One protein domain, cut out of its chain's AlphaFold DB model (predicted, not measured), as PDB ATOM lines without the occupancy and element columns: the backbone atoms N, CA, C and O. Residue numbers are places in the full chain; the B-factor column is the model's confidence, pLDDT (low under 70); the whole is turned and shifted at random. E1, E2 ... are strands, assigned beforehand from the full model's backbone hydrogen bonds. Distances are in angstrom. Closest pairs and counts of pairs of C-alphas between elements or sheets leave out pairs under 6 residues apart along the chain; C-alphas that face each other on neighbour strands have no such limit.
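This is residues 223 to 267 of the 302 residues of an uncharacterized protein of Sistotremastrum suecicum HHB10207 ss-3 (UniProt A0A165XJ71). A strongly twisted sheet of three strands, with E1 between E2 and E5, is joined to a small two-stranded hairpin, E3 and E4, that is splayed away from it. E2 runs on into E3, E4 folds back, and residues 250 to 258 lead back to E5. The printed part has 45 residues and no named helix; its five named strands, E1 to E5 in order along the chain, are of the class all strand. The sheet order is E2, E1, E5, and both sheets are antiparallel. The whole is only just loose, close to compact, with a radius of gyration of the C-alphas of 11.7 A, and elongated, spanning 33 by 22 by 13 A.

E1, residues 223 to 231, begins at C-alpha 223 (18.540, 48.219, -116.633) and is 26.1 A long. E2 is residues 234 to 238, 12.5 A; E3 is residues 240 to 243; E4 is residues 246 to 249. E5, residues 259 to 266, is 22.3 A long and ends at C-alpha 266 (20.617, 44.122, -112.286).

E1 and E2 form a hairpin at 137 degrees, with N 229 and O 236 2.8 A apart, within hydrogen-bond range. E1 and E5 are antiparallel at 155 degrees, with N 226 and O 262 at 2.8 A. E2 runs on into E3 across one residue, at 12 degrees. E3 and E4 form a hairpin at 146 degrees, with N 241 and O 248 at 2.8 A. The closest C-alphas of E2 and E4, those of Ile 238 and Trp 249, are 7.0 A apart. E3 and E5 are apart.

The C-alphas farthest apart, those of Leu 255 and Ser 267, are separated by 35.6 A. The printed part has no cut and no long link. Mean pLDDT of the printed part is 71.2; 17 residues are under 70, among them 223 to 226 and 262 to 267.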
ATOM      1  N   TYR A 223      19.997  48.159-116.588       61.72
ATOM      2  CA  TYR A 223      18.540  48.219-116.633       61.72
ATOM      3  C   TYR A 223      18.030  47.277-117.719       61.72
ATOM      4  O   TYR A 223      18.290  47.486-118.902       61.72
ATOM      5  N   SER A 224      17.259  46.267-117.325       62.88
ATOM      6  CA  SER A 224      16.531  45.398-118.245       62.88
ATOM      7  C   SER A 224      15.050  45.739-118.184       62.88
ATOM      8  O   SER A 224      14.398  45.581-117.156       62.88
ATOM      9  N   ILE A 225      14.498  46.239-119.288       67.56
ATOM     10  CA  ILE A 225      13.083  46.605-119.362       67.56
ATOM     11  C   ILE A 225      12.342  45.526-120.142       67.56
ATOM     12  O   ILE A 225      12.617  45.265-121.313       67.56
ATOM     13  N   SER A 226      11.356  44.923-119.493       69.19
ATOM     14  CA  SER A 226      10.423  43.987-120.103       69.19
ATOM     15  C   SER A 226       9.018  44.578-120.097       69.19
ATOM     16  O   SER A 226       8.606  45.265-119.165       69.19
ATOM     17  N   ALA A 227       8.266  44.318-121.157       76.12
ATOM     18  CA  ALA A 227       6.880  44.733-121.273       76.12
ATOM     19  C   ALA A 227       6.025  43.488-121.496       76.12
ATOM     20  O   ALA A 227       6.424  42.577-122.223       76.12
ATOM     21  N   PHE A 228       4.857  43.425-120.870       75.69
ATOM     22  CA  PHE A 228       3.886  42.363-121.093       75.69
ATOM     23  C   PHE A 228       2.464  42.910-121.047       75.69
ATOM     24  O   PHE A 228       2.169  43.873-120.344       75.69
ATOM     25  N   ARG A 229       1.565  42.281-121.795       80.62
ATOM     26  CA  ARG A 229       0.123  42.519-121.722       80.62
ATOM     27  C   ARG A 229      -0.586  41.259-121.256       80.62
ATOM     28  O   ARG A 229      -0.079  40.152-121.440       80.62
ATOM     29  N   LEU A 230      -1.746  41.427-120.637       74.88
ATOM     30  CA  LEU A 230      -2.581  40.315-120.202       74.88
ATOM     31  C   LEU A 230      -3.754  40.161-121.175       74.88
ATOM     32  O   LEU A 230      -4.594  41.052-121.262       74.88
ATOM     33  N   ARG A 231      -3.831  39.034-121.889       73.88
ATOM     34  CA  ARG A 231      -4.948  38.709-122.788       73.88
ATOM     35  C   ARG A 231      -5.527  37.357-122.393       73.88
ATOM     36  O   ARG A 231      -4.795  36.379-122.314       73.88
ATOM     37  N   GLU A 232      -6.827  37.319-122.101       77.38
ATOM     38  CA  GLU A 232      -7.544  36.083-121.729       77.38
ATOM     39  C   GLU A 232      -6.882  35.314-120.563       77.38
ATOM     40  O   GLU A 232      -6.870  34.087-120.518       77.38
ATOM     41  N   GLY A 233      -6.291  36.045-119.611       66.81
ATOM     42  CA  GLY A 233      -5.572  35.462-118.472       66.81
ATOM     43  C   GLY A 233      -4.152  34.975-118.786       66.81
ATOM     44  O   GLY A 233      -3.458  34.527-117.877       66.81
ATOM     45  N   GLN A 234      -3.680  35.102-120.027       59.66
ATOM     46  CA  GLN A 234      -2.310  34.780-120.420       59.66
ATOM     47  C   GLN A 234      -1.439  36.036-120.496       59.66
ATOM     48  O   GLN A 234      -1.834  37.062-121.053       59.66
ATOM     49  N   ARG A 235      -0.226  35.953-119.933       68.00
ATOM     50  CA  ARG A 235       0.799  36.996-120.068       68.00
ATOM     51  C   ARG A 235       1.491  36.859-121.424       68.00
ATOM     52  O   ARG A 235       2.211  35.890-121.662       68.00
ATOM     53  N   GLU A 236       1.317  37.853-122.280       74.75
ATOM     54  CA  GLU A 236       1.990  37.977-123.571       74.75
ATOM     55  C   GLU A 236       3.109  39.019-123.460       74.75
ATOM     56  O   GLU A 236       2.852  40.188-123.171       74.75
ATOM     57  N   ARG A 237       4.367  38.609-123.668       71.88
ATOM     58  CA  ARG A 237       5.516  39.529-123.654       71.88
ATOM     59  C   ARG A 237       5.496  40.393-124.916       71.88
ATOM     60  O   ARG A 237       5.435  39.875-126.025       71.88
ATOM     61  N   ILE A 238       5.610  41.701-124.733       78.50
ATOM     62  CA  ILE A 238       5.754  42.680-125.802       78.50
ATOM     63  C   ILE A 238       7.238  42.760-126.168       78.50
ATOM     64  O   ILE A 238       8.079  43.149-125.352       78.50
ATOM     65  N   VAL A 239       7.565  42.379-127.400       75.50
ATOM     66  CA  VAL A 239       8.940  42.413-127.907       75.50
ATOM     67  C   VAL A 239       9.298  43.844-128.302       75.50
ATOM     68  O   VAL A 239       8.571  44.501-129.046       75.50
ATOM     69  N   GLY A 240      10.410  44.344-127.767       76.12
ATOM     70  CA  GLY A 240      10.972  45.639-128.132       76.12
ATOM     71  C   GLY A 240      12.097  45.487-129.146       76.12
ATOM     72  O   GLY A 240      12.819  44.494-129.136       76.12
ATOM     73  N   THR A 241      12.266  46.489-130.001       75.75
ATOM     74  CA  THR A 241      13.431  46.617-130.879       75.75
ATOM     75  C   THR A 241      14.412  47.582-130.235       75.75
ATOM     76  O   THR A 241      14.056  48.729-129.959       75.75
ATOM     77  N   GLN A 242      15.648  47.143-130.015       69.00
ATOM     78  CA  GLN A 242      16.701  48.016-129.511       69.00
ATOM     79  C   GLN A 242      17.172  48.963-130.622       69.00
ATOM     80  O   GLN A 242      17.504  48.536-131.728       69.00
ATOM     81  N   ILE A 243      17.153  50.262-130.340       73.88
ATOM     82  CA  ILE A 243      17.594  51.334-131.231       73.88
ATOM     83  C   ILE A 243      18.541  52.208-130.412       73.88
ATOM     84  O   ILE A 243      18.095  53.006-129.588       73.88
ATOM     85  N   GLN A 244      19.846  52.043-130.641       80.25
ATOM     86  CA  GLN A 244      20.892  52.634-129.797       80.25
ATOM     87  C   GLN A 244      20.691  52.223-128.322       80.25
ATOM     88  O   GLN A 244      20.610  51.033-128.030       80.25
ATOM     89  N   GLU A 245      20.579  53.188-127.411       71.00
ATOM     90  CA  GLU A 245      20.375  52.974-125.971       71.00
ATOM     91  C   GLU A 245      18.889  52.902-125.576       71.00
ATOM     92  O   GLU A 245      18.554  52.819-124.398       71.00
ATOM     93  N   MET A 246      17.969  52.940-126.546       68.56
ATOM     94  CA  MET A 246      16.530  52.912-126.292       68.56
ATOM     95  C   MET A 246      15.912  51.599-126.755       68.56
ATOM     96  O   MET A 246      16.256  51.062-127.806       68.56
ATOM     97  N   THR A 247      14.926  51.110-126.006       71.38
ATOM     98  CA  THR A 247      14.060  50.024-126.473       71.38
ATOM     99  C   THR A 247      12.768  50.623-127.010       71.38
ATOM    100  O   THR A 247      12.044  51.313-126.294       71.38
ATOM    101  N   ARG A 248      12.473  50.379-128.288       78.94
ATOM    102  CA  ARG A 248      11.224  50.793-128.927       78.94
ATOM    103  C   ARG A 248      10.265  49.615-128.978       78.94
ATOM    104  O   ARG A 248      10.492  48.665-129.721       78.94
ATOM    105  N   TRP A 249       9.162  49.705-128.250       78.94
ATOM    106  CA  TRP A 249       8.064  48.747-128.355       78.94
ATOM    107  C   TRP A 249       7.037  49.224-129.382       78.94
ATOM    108  O   TRP A 249       6.731  50.415-129.460       78.94
ATOM    109  N   SER A 250       6.513  48.294-130.175       77.69
ATOM    110  CA  SER A 250       5.385  48.530-131.075       77.69
ATOM    111  C   SER A 250       4.342  47.466-130.799       77.69
ATOM    112  O   SER A 250       4.659  46.279-130.820       77.69
ATOM    113  N   ILE A 251       3.116  47.892-130.523       76.88
ATOM    114  CA  ILE A 251       2.015  46.998-130.184       76.88
ATOM    115  C   ILE A 251       0.738  47.451-130.863       76.88
ATOM    116  O   ILE A 251       0.423  48.640-130.883       76.88
ATOM    117  N   ASP A 252      -0.021  46.478-131.347       76.38
ATOM    118  CA  ASP A 252      -1.424  46.671-131.679       76.38
ATOM    119  C   ASP A 252      -2.208  46.573-130.369       76.38
ATOM    120  O   ASP A 252      -2.540  45.475-129.910       76.38
ATOM    121  N   ALA A 253      -2.401  47.716-129.712       65.94
ATOM    122  CA  ALA A 253      -3.145  47.816-128.461       65.94
ATOM    123  C   ALA A 253      -4.577  48.295-128.726       65.94
ATOM    124  O   ALA A 253      -4.799  49.232-129.496       65.94
ATOM    125  N   SER A 254      -5.551  47.677-128.056       71.75
ATOM    126  CA  SER A 254      -6.875  48.282-127.891       71.75
ATOM    127  C   SER A 254      -6.844  49.260-126.708       71.75
ATOM    128  O   SER A 254      -6.038  49.105-125.792       71.75
ATOM    129  N   LEU A 255      -7.705  50.283-126.724       69.69
ATOM    130  CA  LEU A 255      -7.721  51.372-125.730       69.69
ATOM    131  C   LEU A 255      -7.935  50.914-124.272       69.69
ATOM    132  O   LEU A 255      -7.711  51.704-123.361       69.69
ATOM    133  N   GLU A 256      -8.348  49.665-124.052       77.56
ATOM    134  CA  GLU A 256      -8.691  49.117-122.733       77.56
ATOM    135  C   GLU A 256      -7.773  47.960-122.288       77.56
ATOM    136  O   GLU A 256      -7.972  47.405-121.210       77.56
ATOM    137  N   GLU A 257      -6.757  47.586-123.076       75.19
ATOM    138  CA  GLU A 257      -5.807  46.530-122.695       75.19
ATOM    139  C   GLU A 257      -4.735  47.082-121.729       75.19
ATOM    140  O   GLU A 257      -3.921  47.919-122.134       75.19
ATOM    141  N   PRO A 258      -4.669  46.620-120.461       76.00
ATOM    142  CA  PRO A 258      -3.605  47.027-119.557       76.00
ATOM    143  C   PRO A 258      -2.262  46.463-120.033       76.00
ATOM    144  O   PRO A 258      -2.100  45.259-120.260       76.00
ATOM    145  N   ILE A 259      -1.280  47.352-120.152       76.56
ATOM    146  CA  ILE A 259       0.111  47.007-120.435       76.56
ATOM    147  C   ILE A 259       0.893  47.165-119.142       76.56
ATOM    148  O   ILE A 259       0.886  48.222-118.513       76.56
ATOM    149  N   HIS A 260       1.592  46.110-118.765       75.44
ATOM    150  CA  HIS A 260       2.475  46.102-117.621       75.44
ATOM    151  C   HIS A 260       3.912  46.260-118.109       75.44
ATOM    152  O   HIS A 260       4.412  45.477-118.920       75.44
ATOM    153  N   LEU A 261       4.580  47.288-117.602       70.81
ATOM    154  CA  LEU A 261       6.011  47.479-117.777       70.81
ATOM    155  C   LEU A 261       6.697  46.998-116.505       70.81
ATOM    156  O   LEU A 261       6.350  47.437-115.410       70.81
ATOM    157  N   ARG A 262       7.657  46.092-116.655       65.50
ATOM    158  CA  ARG A 262       8.521  45.642-115.571       65.50
ATOM    159  C   ARG A 262       9.955  45.985-115.916       65.50
ATOM    160  O   ARG A 262      10.516  45.458-116.877       65.50
ATOM    161  N   THR A 263      10.528  46.856-115.105       57.72
ATOM    162  CA  THR A 263      11.943  47.203-115.156       57.72
ATOM    163  C   THR A 263      12.659  46.407-114.082       57.72
ATOM    164  O   THR A 263      12.296  46.500-112.915       57.72
ATOM    165  N   TYR A 264      13.667  45.652-114.487       58.59
ATOM    166  CA  TYR A 264      14.638  45.031-113.606       58.59
ATOM    167  C   TYR A 264      15.901  45.882-113.624       58.59
ATOM    168  O   TYR A 264      16.315  46.370-114.678       58.59
ATOM    169  N   VAL A 265      16.522  46.049-112.466       55.44
ATOM    170  CA  VAL A 265      17.827  46.696-112.339       55.44
ATOM    171  C   VAL A 265      18.796  45.660-111.809       55.44
ATOM    172  O   VAL A 265      18.775  45.322-110.635       55.44
ATOM    173  N   VAL A 266      19.636  45.124-112.676       57.44
ATOM    174  CA  VAL A 266      20.617  44.122-112.286       57.44
ATOM    175  C   VAL A 266      21.912  44.838-111.953       57.44
ATOM    176  O   VAL A 266      22.433  45.600-112.756       57.44
ATOM    177  N   SER A 267      22.455  44.612-110.766       60.31
ATOM    178  CA  SER A 267      23.813  45.044-110.445       60.31
ATOM    179  C   SER A 267      24.610  43.810-110.063       60.31
ATOM    180  O   SER A 267      24.359  43.176-109.035       60.31
TER     181      SER A 267